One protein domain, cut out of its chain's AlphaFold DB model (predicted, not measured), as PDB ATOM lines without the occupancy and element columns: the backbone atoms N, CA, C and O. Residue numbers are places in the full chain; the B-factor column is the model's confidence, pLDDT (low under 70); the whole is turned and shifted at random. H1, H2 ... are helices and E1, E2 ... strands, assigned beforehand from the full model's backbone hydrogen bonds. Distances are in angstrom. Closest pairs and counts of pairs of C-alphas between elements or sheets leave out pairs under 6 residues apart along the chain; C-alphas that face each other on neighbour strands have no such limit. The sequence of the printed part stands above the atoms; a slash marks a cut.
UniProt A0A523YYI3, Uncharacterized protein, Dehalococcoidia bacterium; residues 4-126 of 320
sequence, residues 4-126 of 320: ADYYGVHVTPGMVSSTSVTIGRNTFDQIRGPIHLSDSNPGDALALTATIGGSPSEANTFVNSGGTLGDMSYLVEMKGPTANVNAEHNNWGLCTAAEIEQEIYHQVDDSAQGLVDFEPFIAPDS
ATOM      1  N   ALA A   4      -9.572 -50.477   9.235       45.34
ATOM      2  CA  ALA A   4      -9.336 -49.430  10.224       45.34
ATOM      3  C   ALA A   4      -8.440 -49.860  11.405       45.34
ATOM      4  O   ALA A   4      -7.892 -48.988  12.066       45.34
ATOM      5  N   ASP A   5      -8.267 -51.164  11.658       53.28
ATOM      6  CA  ASP A   5      -7.403 -51.654  12.749       53.28
ATOM      7  C   ASP A   5      -5.942 -51.884  12.309       53.28
ATOM      8  O   ASP A   5      -5.105 -52.264  13.127       53.28
ATOM      9  N   TYR A   6      -5.623 -51.702  11.020       74.38
ATOM     10  CA  TYR A   6      -4.305 -52.050  10.474       74.38
ATOM     11  C   TYR A   6      -3.390 -50.834  10.289       74.38
ATOM     12  O   TYR A   6      -2.189 -50.933  10.552       74.38
ATOM     13  N   TYR A   7      -3.954 -49.687   9.884       76.31
ATOM     14  CA  TYR A   7      -3.183 -48.493   9.545       76.31
ATOM     15  C   TYR A   7      -3.449 -47.300  10.470       76.31
ATOM     16  O   TYR A   7      -4.600 -46.994  10.770       76.31
ATOM     17  N   GLY A   8      -2.392 -46.582  10.867       81.38
ATOM     18  CA  GLY A   8      -2.513 -45.337  11.642       81.38
ATOM     19  C   GLY A   8      -2.963 -44.159  10.772       81.38
ATOM     20  O   GLY A   8      -3.928 -43.464  11.083       81.38
ATOM     21  N   VAL A   9      -2.286 -43.968   9.641       89.00
ATOM     22  CA  VAL A   9      -2.618 -42.996   8.598       89.00
ATOM     23  C   VAL A   9      -2.631 -43.713   7.255       89.00
ATOM     24  O   VAL A   9      -1.630 -44.290   6.840       89.00
ATOM     25  N   HIS A  10      -3.756 -43.634   6.547       90.44
ATOM     26  CA  HIS A  10      -3.890 -44.155   5.192       90.44
ATOM     27  C   HIS A  10      -4.199 -43.016   4.221       90.44
ATOM     28  O   HIS A  10      -5.177 -42.288   4.406       90.44
ATOM     29  N   VAL A  11      -3.367 -42.859   3.191       87.25
ATOM     30  CA  VAL A  11      -3.504 -41.794   2.193       87.25
ATOM     31  C   VAL A  11      -3.610 -42.405   0.808       87.25
ATOM     32  O   VAL A  11      -2.741 -43.164   0.387       87.25
ATOM     33  N   THR A  12      -4.668 -42.031   0.095       85.38
ATOM     34  CA  THR A  12      -4.903 -42.395  -1.302       85.38
ATOM     35  C   THR A  12      -5.255 -41.150  -2.109       85.38
ATOM     36  O   THR A  12      -6.022 -40.311  -1.618       85.38
ATOM     37  N   PRO A  13      -4.707 -40.971  -3.325       77.81
ATOM     38  CA  PRO A  13      -5.116 -39.875  -4.177       77.81
ATOM     39  C   PRO A  13      -6.572 -40.069  -4.612       77.81
ATOM     40  O   PRO A  13      -7.027 -41.173  -4.916       77.81
ATOM     41  N   GLY A  14      -7.328 -38.972  -4.634       66.31
ATOM     42  CA  GLY A  14      -8.661 -38.969  -5.230       66.31
ATOM     43  C   GLY A  14      -8.581 -39.074  -6.758       66.31
ATOM     44  O   GLY A  14      -7.636 -38.582  -7.363       66.31
ATOM     45  N   MET A  15      -9.617 -39.627  -7.397       63.03
ATOM     46  CA  MET A  15      -9.661 -39.921  -8.848       63.03
ATOM     47  C   MET A  15      -9.490 -38.712  -9.802       63.03
ATOM     48  O   MET A  15      -9.591 -38.883 -11.014       63.03
ATOM     49  N   VAL A  16      -9.335 -37.480  -9.303       67.56
ATOM     50  CA  VAL A  16      -9.419 -36.253 -10.122       67.56
ATOM     51  C   VAL A  16      -8.322 -35.215  -9.860       67.56
ATOM     52  O   VAL A  16      -8.307 -34.187 -10.538       67.56
ATOM     53  N   SER A  17      -7.415 -35.431  -8.902       77.19
ATOM     54  CA  SER A  17      -6.353 -34.461  -8.599       77.19
ATOM     55  C   SER A  17      -5.181 -35.071  -7.837       77.19
ATOM     56  O   SER A  17      -5.382 -35.917  -6.965       77.19
ATOM     57  N   SER A  18      -3.973 -34.553  -8.084       81.81
ATOM     58  CA  SER A  18      -2.800 -34.820  -7.247       81.81
ATOM     59  C   SER A  18      -3.098 -34.497  -5.784       81.81
ATOM     60  O   SER A  18      -3.822 -33.545  -5.478       81.81
ATOM     61  N   THR A  19      -2.536 -35.290  -4.883       86.25
ATOM     62  CA  THR A  19      -2.743 -35.172  -3.438       86.25
ATOM     63  C   THR A  19      -1.406 -34.901  -2.773       86.25
ATOM     64  O   THR A  19      -0.433 -35.596  -3.038       86.25
ATOM     65  N   SER A  20      -1.360 -33.886  -1.910       89.50
ATOM     66  CA  SER A  20      -0.188 -33.595  -1.086       89.50
ATOM     67  C   SER A  20      -0.578 -33.637   0.381       89.50
ATOM     68  O   SER A  20      -1.546 -32.986   0.774       89.50
ATOM     69  N   VAL A  21       0.184 -34.373   1.186       92.62
ATOM     70  CA  VAL A  21      -0.066 -34.533   2.622       92.62
ATOM     71  C   VAL A  21       1.183 -34.215   3.439       92.62
ATOM     72  O   VAL A  21       2.300 -34.544   3.043       92.62
ATOM     73  N   THR A  22       0.986 -33.593   4.600       94.69
ATOM     74  CA  THR A  22       2.023 -33.435   5.624       94.69
ATOM     75  C   THR A  22       1.571 -34.164   6.881       94.69
ATOM     76  O   THR A  22       0.500 -33.875   7.413       94.69
ATOM     77  N   ILE A  23       2.379 -35.116   7.335       95.31
ATOM     78  CA  ILE A  23       2.155 -35.925   8.531       95.31
ATOM     79  C   ILE A  23       3.239 -35.524   9.525       95.31
ATOM     80  O   ILE A  23       4.378 -35.953   9.391       95.31
ATOM     81  N   GLY A  24       2.914 -34.667  10.487       95.62
ATOM     82  CA  GLY A  24       3.878 -34.178  11.472       95.62
ATOM     83  C   GLY A  24       3.315 -34.175  12.886       95.62
ATOM     84  O   GLY A  24       2.099 -34.085  13.067       95.62
ATOM     85  N   ARG A  25       4.211 -34.243  13.879       94.81
ATOM     86  CA  ARG A  25       3.911 -34.158  15.323       94.81
ATOM     87  C   ARG A  25       2.995 -35.261  15.860       94.81
ATOM     88  O   ARG A  25       2.185 -35.010  16.753       94.81
ATOM     89  N   ASN A  26       3.113 -36.474  15.328       95.12
ATOM     90  CA  ASN A  26       2.351 -37.633  15.794       95.12
ATOM     91  C   ASN A  26       3.216 -38.571  16.637       95.12
ATOM     92  O   ASN A  26       4.428 -38.654  16.439       95.12
ATOM     93  N   THR A  27       2.563 -39.323  17.522       94.00
ATOM     94  CA  THR A  27       3.147 -40.503  18.167       94.00
ATOM     95  C   THR A  27       2.387 -41.734  17.691       94.00
ATOM     96  O   THR A  27       1.187 -41.845  17.939       94.00
ATOM     97  N   PHE A  28       3.078 -42.642  17.011       90.69
ATOM     98  CA  PHE A  28       2.556 -43.942  16.603       90.69
ATOM     99  C   PHE A  28       3.026 -44.982  17.616       90.69
ATOM    100  O   PHE A  28       4.224 -45.224  17.716       90.69
ATOM    101  N   ASP A  29       2.102 -45.549  18.390       88.81
ATOM    102  CA  ASP A  29       2.403 -46.529  19.437       88.81
ATOM    103  C   ASP A  29       1.622 -47.820  19.185       88.81
ATOM    104  O   ASP A  29       0.395 -47.786  19.066       88.81
ATOM    105  N   GLN A  30       2.334 -48.943  19.074       82.94
ATOM    106  CA  GLN A  30       1.760 -50.270  18.817       82.94
ATOM    107  C   GLN A  30       0.870 -50.356  17.565       82.94
ATOM    108  O   GLN A  30      -0.085 -51.135  17.519       82.94
ATOM    109  N   ILE A  31       1.191 -49.581  16.524       81.06
ATOM    110  CA  ILE A  31       0.471 -49.621  15.248       81.06
ATOM    111  C   ILE A  31       1.229 -50.511  14.262       81.06
ATOM    112  O   ILE A  31       2.418 -50.304  14.022       81.06
ATOM    113  N   ARG A  32       0.532 -51.483  13.657       82.81
ATOM    114  CA  ARG A  32       1.126 -52.416  12.686       82.81
ATOM    115  C   ARG A  32       1.604 -51.707  11.422       82.81
ATOM    116  O   ARG A  32       2.773 -51.816  11.100       82.81
ATOM    117  N   GLY A  33       0.754 -50.925  10.755       86.56
ATOM    118  CA  GLY A  33       1.148 -50.076   9.624       86.56
ATOM    119  C   GLY A  33       0.952 -48.591   9.933       86.56
ATOM    120  O   GLY A  33      -0.082 -48.030   9.577       86.56
ATOM    121  N   PRO A  34       1.879 -47.907  10.619       89.31
ATOM    122  CA  PRO A  34       1.688 -46.515  11.019       89.31
ATOM    123  C   PRO A  34       1.279 -45.595   9.872       89.31
ATOM    124  O   PRO A  34       0.333 -44.822  10.023       89.31
ATOM    125  N   ILE A  35       1.949 -45.703   8.722       93.69
ATOM    126  CA  ILE A  35       1.683 -44.874   7.548       93.69
ATOM    127  C   ILE A  35       1.628 -45.753   6.299       93.69
ATOM    128  O   ILE A  35       2.585 -46.449   5.977       93.69
ATOM    129  N   HIS A  36       0.526 -45.669   5.558       93.31
ATOM    130  CA  HIS A  36       0.360 -46.333   4.268       93.31
ATOM    131  C   HIS A  36      -0.043 -45.323   3.195       93.31
ATOM    132  O   HIS A  36      -1.099 -44.686   3.269       93.31
ATOM    133  N   LEU A  37       0.823 -45.181   2.194       93.00
ATOM    134  CA  LEU A  37       0.660 -44.295   1.049       93.00
ATOM    135  C   LEU A  37       0.366 -45.153  -0.178       93.00
ATOM    136  O   LEU A  37       1.257 -45.821  -0.697       93.00
ATOM    137  N   SER A  38      -0.873 -45.137  -0.659       91.38
ATOM    138  CA  SER A  38      -1.272 -45.961  -1.798       91.38
ATOM    139  C   SER A  38      -1.726 -45.105  -2.966       91.38
ATOM    140  O   SER A  38      -2.555 -44.220  -2.807       91.38
ATOM    141  N   ASP A  39      -1.213 -45.402  -4.154       89.06
ATOM    142  CA  ASP A  39      -1.699 -44.877  -5.420       89.06
ATOM    143  C   ASP A  39      -2.112 -46.056  -6.303       89.06
ATOM    144  O   ASP A  39      -1.289 -46.833  -6.785       89.06
ATOM    145  N   SER A  40      -3.423 -46.225  -6.481       85.19
ATOM    146  CA  SER A  40      -3.975 -47.342  -7.248       85.19
ATOM    147  C   SER A  40      -3.777 -47.213  -8.761       85.19
ATOM    148  O   SER A  40      -4.029 -48.182  -9.480       85.19
ATOM    149  N   ASN A  41      -3.376 -46.038  -9.261       84.62
ATOM    150  CA  ASN A  41      -3.253 -45.780 -10.690       84.62
ATOM    151  C   ASN A  41      -2.085 -44.830 -11.023       84.62
ATOM    152  O   ASN A  41      -2.300 -43.785 -11.633       84.62
ATOM    153  N   PRO A  42      -0.830 -45.228 -10.755       76.81
ATOM    154  CA  PRO A  42       0.341 -44.362 -10.947       76.81
ATOM    155  C   PRO A  42       0.579 -43.908 -12.401       76.81
ATOM    156  O   PRO A  42       1.437 -43.071 -12.675       76.81
ATOM    157  N   GLY A  43      -0.160 -44.466 -13.368       79.44
ATOM    158  CA  GLY A  43      -0.103 -44.090 -14.779       79.44
ATOM    159  C   GLY A  43      -1.002 -42.913 -15.183       79.44
ATOM    160  O   GLY A  43      -0.892 -42.465 -16.325       79.44
ATOM    161  N   ASP A  44      -1.886 -42.408 -14.313       80.69
ATOM    162  CA  ASP A  44      -2.818 -41.314 -14.650       80.69
ATOM    163  C   ASP A  44      -2.248 -39.897 -14.490       80.69
ATOM    164  O   ASP A  44      -2.960 -38.912 -14.708       80.69
ATOM    165  N   ALA A  45      -0.951 -39.794 -14.195       76.44
ATOM    166  CA  ALA A  45      -0.222 -38.550 -13.959       76.44
ATOM    167  C   ALA A  45      -0.691 -37.746 -12.730       76.44
ATOM    168  O   ALA A  45      -0.213 -36.624 -12.528       76.44
ATOM    169  N   LEU A  46      -1.576 -38.296 -11.890       79.69
ATOM    170  CA  LEU A  46      -1.842 -37.755 -10.564       79.69
ATOM    171  C   LEU A  46      -0.725 -38.217  -9.631       79.69
ATOM    172  O   LEU A  46      -0.383 -39.389  -9.582       79.69
ATOM    173  N   ALA A  47      -0.121 -37.280  -8.905       81.06
ATOM    174  CA  ALA A  47       0.949 -37.604  -7.969       81.06
ATOM    175  C   ALA A  47       0.414 -37.588  -6.537       81.06
ATOM    176  O   ALA A  47      -0.239 -36.620  -6.129       81.06
ATOM    177  N   LEU A  48       0.739 -38.624  -5.763       87.75
ATOM    178  CA  LEU A  48       0.714 -38.562  -4.306       87.75
ATOM    179  C   LEU A  48       2.090 -38.104  -3.811       87.75
ATOM    180  O   LEU A  48       3.068 -38.835  -3.940       87.75
ATOM    181  N   THR A  49       2.163 -36.903  -3.241       89.88
ATOM    182  CA  THR A  49       3.358 -36.407  -2.545       89.88
ATOM    183  C   THR A  49       3.114 -36.393  -1.044       89.88
ATOM    184  O   THR A  49       2.049 -35.981  -0.578       89.88
ATOM    185  N   ALA A  50       4.111 -36.806  -0.267       94.00
ATOM    186  CA  ALA A  50       4.023 -36.799   1.186       94.00
ATOM    187  C   ALA A  50       5.272 -36.181   1.814       94.00
ATOM    188  O   ALA A  50       6.394 -36.351   1.334       94.00
ATOM    189  N   THR A  51       5.052 -35.477   2.917       96.81
ATOM    190  CA  THR A  51       6.095 -35.101   3.866       96.81
ATOM    191  C   THR A  51       5.733 -35.707   5.214       96.81
ATOM    192  O   THR A  51       4.687 -35.382   5.770       96.81
ATOM    193  N   ILE A  52       6.569 -36.601   5.723       96.94
ATOM    194  CA  ILE A  52       6.423 -37.248   7.026       96.94
ATOM    195  C   ILE A  52       7.464 -36.598   7.927       96.94
ATOM    196  O   ILE A  52       8.651 -36.849   7.803       96.94
ATOM    197  N   GLY A  53       7.054 -35.683   8.790       94.25
ATOM    198  CA  GLY A  53       7.988 -34.804   9.480       94.25
ATOM    199  C   GLY A  53       8.563 -33.767   8.520       94.25
ATOM    200  O   GLY A  53       7.879 -32.801   8.181       94.25
ATOM    201  N   GLY A  54       9.821 -33.932   8.110       90.88
ATOM    202  CA  GLY A  54      10.531 -33.021   7.203       90.88
ATOM    203  C   GLY A  54      11.125 -31.783   7.885       90.88
ATOM    204  O   GLY A  54      11.728 -30.933   7.235       90.88
ATOM    205  N   SER A  55      10.962 -31.655   9.204       95.12
ATOM    206  CA  SER A  55      11.693 -30.696  10.037       95.12
ATOM    207  C   SER A  55      11.647 -31.119  11.509       95.12
ATOM    208  O   SER A  55      10.695 -31.795  11.909       95.12
ATOM    209  N   PRO A  56      12.582 -30.660  12.363       92.62
ATOM    210  CA  PRO A  56      12.554 -30.977  13.792       92.62
ATOM    211  C   PRO A  56      11.261 -30.560  14.514       92.62
ATOM    212  O   PRO A  56      10.871 -31.196  15.485       92.62
ATOM    213  N   SER A  57      10.573 -29.504  14.058       93.88
ATOM    214  CA  SER A  57       9.302 -29.060  14.656       93.88
ATOM    215  C   SER A  57       8.091 -29.874  14.209       93.88
ATOM    216  O   SER A  57       7.028 -29.743  14.808       93.88
ATOM    217  N   GLU A  58       8.242 -30.685  13.163       96.38
ATOM    218  CA  GLU A  58       7.209 -31.587  12.648       96.38
ATOM    219  C   GLU A  58       7.524 -33.060  12.939       96.38
ATOM    220  O   GLU A  58       6.783 -33.932  12.497       96.38
ATOM    221  N   ALA A  59       8.583 -33.343  13.703       95.00
ATOM    222  CA  ALA A  59       9.033 -34.693  14.019       95.00
ATOM    223  C   ALA A  59       7.890 -35.587  14.524       95.00
ATOM    224  O   ALA A  59       7.148 -35.215  15.438       95.00
ATOM    225  N   ASN A  60       7.765 -36.774  13.936       97.06
ATOM    226  CA  ASN A  60       6.939 -37.848  14.474       97.06
ATOM    227  C   ASN A  60       7.793 -38.785  15.338       97.06
ATOM    228  O   ASN A  60       9.011 -38.869  15.162       97.06
ATOM    229  N   THR A  61       7.136 -39.514  16.235       95.06
ATOM    230  CA  THR A  61       7.750 -40.531  17.093       95.06
ATOM    231  C   THR A  61       7.061 -41.871  16.867       95.06
ATOM    232  O   THR A  61       5.840 -41.964  16.983       95.06
ATOM    233  N   PHE A  62       7.832 -42.913  16.581       93.38
ATOM    234  CA  PHE A  62       7.359 -44.283  16.417       93.38
ATOM    235  C   PHE A  62       7.826 -45.114  17.618       93.38
ATOM    236  O   PHE A  62       9.002 -45.106  17.976       93.38
ATOM    237  N   VAL A  63       6.890 -45.801  18.267       88.69
ATOM    238  CA  VAL A  63       7.103 -46.599  19.479       88.69
ATOM    239  C   VAL A  63       6.504 -47.979  19.235       88.69
ATOM    240  O   VAL A  63       5.323 -48.082  18.909       88.69
ATOM    241  N   ASN A  64       7.311 -49.040  19.354       80.69
ATOM    242  CA  ASN A  64       6.869 -50.439  19.215       80.69
ATOM    243  C   ASN A  64       5.898 -50.670  18.035       80.69
ATOM    244  O   ASN A  64       4.843 -51.273  18.209       80.69
ATOM    245  N   SER A  65       6.185 -50.097  16.869       76.12
ATOM    246  CA  SER A  65       5.293 -50.072  15.702       76.12
ATOM    247  C   SER A  65       5.993 -50.680  14.480       76.12
ATOM    248  O   SER A  65       7.218 -50.808  14.485       76.12
ATOM    249  N   GLY A  66       5.253 -51.044  13.431       71.81
ATOM    250  CA  GLY A  66       5.847 -51.695  12.250       71.81
ATOM    251  C   GLY A  66       6.371 -53.108  12.535       71.81
ATOM    252  O   GLY A  66       5.865 -53.801  13.422       71.81
ATOM    253  N   GLY A  67       7.418 -53.515  11.818       60.72
ATOM    254  CA  GLY A  67       8.053 -54.834  11.881       60.72
ATOM    255  C   GLY A  67       8.745 -55.135  13.209       60.72
ATOM    256  O   GLY A  67       8.988 -56.299  13.540       60.72
ATOM    257  N   THR A  68       8.908 -54.129  14.076       59.34
ATOM    258  CA  THR A  68       9.309 -54.323  15.483       59.34
ATOM    259  C   THR A  68       8.290 -55.129  16.309       59.34
ATOM    260  O   THR A  68       8.630 -55.634  17.380       59.34
ATOM    261  N   LEU A  69       7.063 -55.318  15.803       58.53
ATOM    262  CA  LEU A  69       6.035 -56.200  16.377       58.53
ATOM    263  C   LEU A  69       6.167 -57.676  15.945       58.53
ATOM    264  O   LEU A  69       5.396 -58.518  16.413       58.53
ATOM    265  N   GLY A  70       7.135 -58.009  15.083       56.94
ATOM    266  CA  GLY A  70       7.399 -59.376  14.624       56.94
ATOM    267  C   GLY A  70       6.471 -59.872  13.508       56.94
ATOM    268  O   GLY A  70       6.355 -61.084  13.308       56.94
ATOM    269  N   ASP A  71       5.802 -58.970  12.788       63.69
ATOM    270  CA  ASP A  71       5.050 -59.268  11.565       63.69
ATOM    271  C   ASP A  71       5.663 -58.566  10.335       63.69
ATOM    272  O   ASP A  71       6.593 -57.780  10.464       63.69
ATOM    273  N   MET A  72       5.201 -58.888   9.117       63.50
ATOM    274  CA  MET A  72       5.713 -58.281   7.869       63.50
ATOM    275  C   MET A  72       5.176 -56.855   7.632       63.50
ATOM    276  O   MET A  72       4.876 -56.492   6.494       63.50
ATOM    277  N   SER A  73       4.944 -56.084   8.692       80.88
ATOM    278  CA  SER A  73       4.436 -54.719   8.569       80.88
ATOM    279  C   SER A  73       5.587 -53.723   8.480       80.88
ATOM    280  O   SER A  73       6.650 -53.952   9.041       80.88
ATOM    281  N   TYR A  74       5.361 -52.599   7.803       89.56
ATOM    282  CA  TYR A  74       6.346 -51.530   7.639       89.56
ATOM    283  C   TYR A  74       5.908 -50.277   8.406       89.56
ATOM    284  O   TYR A  74       4.710 -49.996   8.522       89.56
ATOM    285  N   LEU A  75       6.867 -49.489   8.899       91.62
ATOM    286  CA  LEU A  75       6.631 -48.164   9.487       91.62
ATOM    287  C   LEU A  75       6.041 -47.199   8.451       91.62
ATOM    288  O   LEU A  75       5.123 -46.432   8.758       91.62
ATOM    289  N   VAL A  76       6.545 -47.277   7.218       94.12
ATOM    290  CA  VAL A  76       5.983 -46.617   6.038       94.12
ATOM    291  C   VAL A  76       5.853 -47.644   4.923       94.12
ATOM    292  O   VAL A  76       6.846 -48.205   4.475       94.12
ATOM    293  N   GLU A  77       4.629 -47.862   4.454       93.62
ATOM    294  CA  GLU A  77       4.349 -48.695   3.286       93.62
ATOM    295  C   GLU A  77       3.982 -47.796   2.100       93.62
ATOM    296  O   GLU A  77       2.958 -47.103   2.125       93.62
ATOM    297  N   MET A  78       4.810 -47.790   1.052       92.88
ATOM    298  CA  MET A  78       4.429 -47.232  -0.244       92.88
ATOM    299  C   MET A  78       3.791 -48.321  -1.106       92.88
ATOM    300  O   MET A  78       4.268 -49.452  -1.162       92.88
ATOM    301  N   LYS A  79       2.700 -47.986  -1.798       90.62
ATOM    302  CA  LYS A  79       2.079 -48.877  -2.778       90.62
ATOM    303  C   LYS A  79       1.585 -48.119  -3.994       90.62
ATOM    304  O   LYS A  79       0.410 -47.751  -4.070       90.62
ATOM    305  N   GLY A  80       2.496 -47.877  -4.931       84.69
ATOM    306  CA  GLY A  80       2.214 -47.190  -6.192       84.69
ATOM    307  C   GLY A  80       2.695 -45.738  -6.305       84.69
ATOM    308  O   GLY A  80       3.004 -45.355  -7.431       84.69
ATOM    309  N   PRO A  81       2.829 -44.918  -5.237       84.88
ATOM    310  CA  PRO A  81       3.324 -43.555  -5.399       84.88
ATOM    311  C   PRO A  81       4.733 -43.534  -5.995       84.88
ATOM    312  O   PRO A  81       5.654 -44.167  -5.482       84.88
ATOM    313  N   THR A  82       4.909 -42.762  -7.065       83.81
ATOM    314  CA  THR A  82       6.192 -42.650  -7.779       83.81
ATOM    315  C   THR A  82       7.005 -41.426  -7.359       83.81
ATOM    316  O   THR A  82       8.150 -41.267  -7.774       83.81
ATOM    317  N   ALA A  83       6.406 -40.509  -6.596       91.25
ATOM    318  CA  ALA A  83       7.085 -39.320  -6.103       91.25
ATOM    319  C   ALA A  83       7.870 -39.638  -4.826       91.25
ATOM    320  O   ALA A  83       7.402 -40.397  -3.978       91.25
ATOM    321  N   ASN A  84       9.043 -39.020  -4.679       94.12
ATOM    322  CA  ASN A  84       9.834 -39.160  -3.461       94.12
ATOM    323  C   ASN A  84       9.093 -38.563  -2.257       94.12
ATOM    324  O   ASN A  84       8.414 -37.537  -2.369       94.12
ATOM    325  N   VAL A  85       9.272 -39.196  -1.105       96.12
ATOM    326  CA  VAL A  85       8.710 -38.794   0.181       96.12
ATOM    327  C   VAL A  85       9.841 -38.237   1.031       96.12
ATOM    328  O   VAL A  85      10.825 -38.927   1.273       96.12
ATOM    329  N   ASN A  86       9.695 -37.001   1.506       96.75
ATOM    330  CA  ASN A  86      10.577 -36.485   2.553       96.75
ATOM    331  C   ASN A  86      10.066 -37.017   3.896       96.75
ATOM    332  O   ASN A  86       8.959 -36.670   4.308       96.75
ATOM    333  N   ALA A  87      10.858 -37.860   4.541       97.31
ATOM    334  CA  ALA A  87      10.604 -38.463   5.839       97.31
ATOM    335  C   ALA A  87      11.701 -38.119   6.871       97.31
ATOM    336  O   ALA A  87      11.935 -38.865   7.827       97.31
ATOM    337  N   GLU A  88      12.392 -36.998   6.680       97.62
ATOM    338  CA  GLU A  88      13.469 -36.555   7.557       97.62
ATOM    339  C   GLU A  88      12.946 -36.125   8.936       97.62
ATOM    340  O   GLU A  88      11.784 -35.752   9.128       97.62
ATOM    341  N   HIS A  89      13.857 -36.098   9.903       97.31
ATOM    342  CA  HIS A  89      13.665 -35.579  11.252       97.31
ATOM    343  C   HIS A  89      12.595 -36.304  12.077       97.31
ATOM    344  O   HIS A  89      12.015 -35.712  12.983       97.31
ATOM    345  N   ASN A  90      12.356 -37.588  11.812       97.31
ATOM    346  CA  ASN A  90      11.508 -38.429  12.656       97.31
ATOM    347  C   ASN A  90      12.339 -39.260  13.635       97.31
ATOM    348  O   ASN A  90      13.480 -39.624  13.347       97.31
ATOM    349  N   ASN A  91      11.742 -39.587  14.780       95.69
ATOM    350  CA  ASN A  91      12.231 -40.629  15.668       95.69
ATOM    351  C   ASN A  91      11.536 -41.946  15.325       95.69
ATOM    352  O   ASN A  91      10.406 -42.176  15.745       95.69
ATOM    353  N   TRP A  92      12.219 -42.807  14.575       94.75
ATOM    354  CA  TRP A  92      11.689 -44.087  14.095       94.75
ATOM    355  C   TRP A  92      11.667 -45.201  15.151       94.75
ATOM    356  O   TRP A  92      11.255 -46.313  14.844       94.75
ATOM    357  N   GLY A  93      12.125 -44.934  16.380       91.31
ATOM    358  CA  GLY A  93      12.246 -45.959  17.420       91.31
ATOM    359  C   GLY A  93      13.423 -46.922  17.214       91.31
ATOM    360  O   GLY A  93      13.539 -47.902  17.944       91.31
ATOM    361  N   LEU A  94      14.299 -46.638  16.245       91.44
ATOM    362  CA  LEU A  94      15.421 -47.477  15.815       91.44
ATOM    363  C   LEU A  94      16.730 -46.683  15.865       91.44
ATOM    364  O   LEU A  94      16.726 -45.452  15.772       91.44
ATOM    365  N   CYS A  95      17.854 -47.379  16.035       90.31
ATOM    366  CA  CYS A  95      19.130 -46.738  16.344       90.31
ATOM    367  C   CYS A  95      19.969 -46.398  15.114       90.31
ATOM    368  O   CYS A  95      20.820 -45.508  15.182       90.31
ATOM    369  N   THR A  96      19.762 -47.095  14.000       92.12
ATOM    370  CA  THR A  96      20.596 -46.961  12.804       92.12
ATOM    371  C   THR A  96      19.765 -46.797  11.536       92.12
ATOM    372  O   THR A  96      18.662 -47.325  11.427       92.12
ATOM    373  N   ALA A  97      20.332 -46.120  10.533       92.31
ATOM    374  CA  ALA A  97      19.708 -45.994   9.215       92.31
ATOM    375  C   ALA A  97      19.421 -47.361   8.572       92.31
ATOM    376  O   ALA A  97      18.406 -47.526   7.914       92.31
ATOM    377  N   ALA A  98      20.285 -48.356   8.804       89.31
ATOM    378  CA  ALA A  98      20.109 -49.703   8.266       89.31
ATOM    379  C   ALA A  98      18.914 -50.449   8.883       89.31
ATOM    380  O   ALA A  98      18.271 -51.230   8.191       89.31
ATOM    381  N   GLU A  99      18.627 -50.228  10.170       90.69
ATOM    382  CA  GLU A  99      17.422 -50.763  10.816       90.69
ATOM    383  C   GLU A  99      16.168 -50.043  10.307       90.69
ATOM    384  O   GLU A  99      15.168 -50.693  10.038       90.69
ATOM    385  N   ILE A 100      16.233 -48.719  10.126       93.75
ATOM    386  CA  ILE A 100      15.114 -47.917   9.604       93.75
ATOM    387  C   ILE A 100      14.764 -48.319   8.170       93.75
ATOM    388  O   ILE A 100      13.594 -48.501   7.855       93.75
ATOM    389  N   GLU A 101      15.773 -48.499   7.319       94.56
ATOM    390  CA  GLU A 101      15.611 -48.933   5.928       94.56
ATOM    391  C   GLU A 101      14.870 -50.276   5.825       94.56
ATOM    392  O   GLU A 101      13.999 -50.431   4.981       94.56
ATOM    393  N   GLN A 102      15.152 -51.236   6.713       90.38
ATOM    394  CA  GLN A 102      14.461 -52.539   6.720       90.38
ATOM    395  C   GLN A 102      12.969 -52.434   7.072       90.38
ATOM    396  O   GLN A 102      12.205 -53.361   6.809       90.38
ATOM    397  N   GLU A 103      12.566 -51.315   7.664       92.88
ATOM    398  CA  GLU A 103      11.231 -51.060   8.192       92.88
ATOM    399  C   GLU A 103      10.429 -50.085   7.315       92.88
ATOM    400  O   GLU A 103       9.315 -49.691   7.666       92.88
ATOM    401  N   ILE A 104      10.956 -49.701   6.150       94.19
ATOM    402  CA  ILE A 104      10.293 -48.838   5.170       94.19
ATOM    403  C   ILE A 104      10.208 -49.591   3.845       94.19
ATOM    404  O   ILE A 104      11.222 -49.997   3.303       94.19
ATOM    405  N   TYR A 105       9.000 -49.728   3.295       93.50
ATOM    406  CA  TYR A 105       8.806 -50.315   1.970       93.50
ATOM    407  C   TYR A 105       8.699 -49.218   0.911       93.50
ATOM    408  O   TYR A 105       7.707 -48.478   0.877       93.50
ATOM    409  N   HIS A 106       9.714 -49.093   0.054       95.31
ATOM    410  CA  HIS A 106       9.837 -47.994  -0.914       95.31
ATOM    411  C   HIS A 106      10.601 -48.401  -2.195       95.31
ATOM    412  O   HIS A 106      10.571 -49.560  -2.603       95.31
ATOM    413  N   GLN A 107      11.263 -47.448  -2.867       95.75
ATOM    414  CA  GLN A 107      12.008 -47.676  -4.113       95.75
ATOM    415  C   GLN A 107      13.033 -48.823  -4.048       95.75
ATOM    416  O   GLN A 107      13.252 -49.495  -5.059       95.75
ATOM    417  N   VAL A 108      13.696 -49.025  -2.904       92.88
ATOM    418  CA  VAL A 108      14.705 -50.084  -2.749       92.88
ATOM    419  C   VAL A 108      14.073 -51.476  -2.842       92.88
ATOM    420  O   VAL A 108      14.671 -52.370  -3.445       92.88
ATOM    421  N   ASP A 109      12.846 -51.641  -2.350       94.38
ATOM    422  CA  ASP A 109      12.084 -52.891  -2.437       94.38
ATOM    423  C   ASP A 109      11.357 -53.055  -3.775       94.38
ATOM    424  O   ASP A 109      11.278 -54.158  -4.324       94.38
ATOM    425  N   ASP A 110      10.826 -51.956  -4.314       91.69
ATOM    426  CA  ASP A 110      10.190 -51.906  -5.626       91.69
ATOM    427  C   ASP A 110      10.587 -50.632  -6.376       91.69
ATOM    428  O   ASP A 110      10.101 -49.531  -6.114       91.69
ATOM    429  N   SER A 111      11.425 -50.813  -7.396       93.62
ATOM    430  CA  SER A 111      11.942 -49.742  -8.255       93.62
ATOM    431  C   SER A 111      10.877 -48.893  -8.967       93.62
ATOM    432  O   SER A 111      11.214 -47.833  -9.498       93.62
ATOM    433  N   ALA A 112       9.617 -49.343  -9.021       90.31
ATOM    434  CA  ALA A 112       8.506 -48.572  -9.577       90.31
ATOM    435  C   ALA A 112       8.040 -47.427  -8.654       90.31
ATOM    436  O   ALA A 112       7.276 -46.567  -9.094       90.31
ATOM    437  N   GLN A 113       8.489 -47.411  -7.399       92.38
ATOM    438  CA  GLN A 113       8.068 -46.458  -6.377       92.38
ATOM    439  C   GLN A 113       9.046 -45.291  -6.217       92.38
ATOM    440  O   GLN A 113      10.189 -45.327  -6.678       92.38
ATOM    441  N   GLY A 114       8.578 -44.236  -5.549       92.56
ATOM    442  CA  GLY A 114       9.421 -43.132  -5.103       92.56
ATOM    443  C   GLY A 114      10.340 -43.527  -3.946       92.56
ATOM    444  O   GLY A 114      10.067 -44.466  -3.199       92.56
ATOM    445  N   LEU A 115      11.443 -42.791  -3.790       96.06
ATOM    446  CA  LEU A 115      12.348 -42.959  -2.654       96.06
ATOM    447  C   LEU A 115      11.755 -42.294  -1.405       96.06
ATOM    448  O   LEU A 115      11.293 -41.154  -1.474       96.06
ATOM    449  N   VAL A 116      11.821 -42.975  -0.264       97.44
ATOM    450  CA  VAL A 116      11.610 -42.357   1.057       97.44
ATOM    451  C   VAL A 116      12.961 -41.898   1.583       97.44
ATOM    452  O   VAL A 116      13.826 -42.726   1.842       97.44
ATOM    453  N   ASP A 117      13.128 -40.590   1.722       97.31
ATOM    454  CA  ASP A 117      14.334 -39.974   2.267       97.31
ATOM    455  C   ASP A 117      14.125 -39.673   3.752       97.31
ATOM    456  O   ASP A 117      13.373 -38.763   4.094       97.31
ATOM    457  N   PHE A 118      14.714 -40.473   4.639       97.31
ATOM    458  CA  PHE A 118      14.533 -40.344   6.090       97.31
ATOM    459  C   PHE A 118      15.756 -39.780   6.819       97.31
ATOM    460  O   PHE A 118      15.723 -39.648   8.048       97.31
ATOM    461  N   GLU A 119      16.831 -39.447   6.099       96.06
ATOM    462  CA  GLU A 119      18.054 -38.910   6.688       96.06
ATOM    463  C   GLU A 119      18.108 -37.378   6.571       96.06
ATOM    464  O   GLU A 119      18.037 -36.841   5.472       96.06
ATOM    465  N   PRO A 120      18.308 -36.642   7.679       97.00
ATOM    466  CA  PRO A 120      18.687 -37.132   9.004       97.00
ATOM    467  C   PRO A 120      17.488 -37.621   9.826       97.00
ATOM    468  O   PRO A 120      16.436 -36.990   9.829       97.00
ATOM    469  N   PHE A 121      17.674 -38.669  10.629       95.94
ATOM    470  CA  PHE A 121      16.684 -39.118  11.613       95.94
ATOM    471  C   PHE A 121      17.092 -38.766  13.051       95.94
ATOM    472  O   PHE A 121      18.238 -38.408  13.331       95.94
ATOM    473  N   ILE A 122      16.137 -38.856  13.976       94.69
ATOM    474  CA  ILE A 122      16.346 -38.660  15.412       94.69
ATOM    475  C   ILE A 122      16.491 -40.040  16.056       94.69
ATOM    476  O   ILE A 122      15.509 -40.767  16.183       94.69
ATOM    477  N   ALA A 123      17.702 -40.414  16.462       90.06
ATOM    478  CA  ALA A 123      17.904 -41.651  17.212       90.06
ATOM    479  C   ALA A 123      17.279 -41.534  18.624       90.06
ATOM    480  O   ALA A 123      17.436 -40.487  19.261       90.06
ATOM    481  N   PRO A 124      16.595 -42.576  19.134       87.94
ATOM    482  CA  PRO A 124      16.149 -42.635  20.524       87.94
ATOM    483  C   PRO A 124      17.289 -42.434  21.533       87.94
ATOM    484  O   PRO A 124      18.421 -42.854  21.293       87.94
ATOM    485  N   ASP A 125      16.975 -41.900  22.718       83.12
ATOM    486  CA  ASP A 125      17.949 -41.743  23.814       83.12
ATOM    487  C   ASP A 125      18.574 -43.084  24.242       83.12
ATOM    488  O   ASP A 125      19.727 -43.126  24.670       83.12
ATOM    489  N   SER A 126      17.849 -44.197  24.073       81.12
ATOM    490  CA  SER A 126      18.350 -45.555  24.327       81.12
ATOM    491  C   SER A 126      19.511 -45.963  23.417       81.12
ATOM    492  O   SER A 126      20.219 -46.916  23.728       81.12
TER     493      SER A 126
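Overview. This is residues 4 to 126 of the 320 residues of an uncharacterized protein of Dehalococcoidia bacterium (UniProt A0A523YYI3). With little regular structure, the chain winds as a solenoid of stacked turns with three small parallel sheets, E1 E4 E7, E2 E5 and E3 E6. Of 123 printed residues, 41 are in named elements, in order E1 to E6, H1, E7, H2, a mixed class. The whole is compact, with radius of gyration of the C-alphas 13.5 A and spans of 45 by 30 by 27 A.

Arrangement. E1, residues 7 to 11, and E7, 76 to 79, are parallel neighbours of E4, 33 to 38; N 9 and O 34, like N 79 and O 37, are within hydrogen-bond range at 2.8 A. H1, residues 66 to 69, only grazes this sheet; H2, 97 to 102, is not on it.

Along the chain. E1 begins at C-alpha 7 (-3.183, -48.493, 9.545); H2 ends at C-alpha 102 (14.461, -52.539, 6.720). E2 is residues 19 to 23, E3 27 to 29, E5 48 to 52, E6 61 to 63.

Size, cuts and confidence. The printed part has no cut; the link E7 to H2 is long; pLDDT is under 70 for 11 residues, among them 67 to 72.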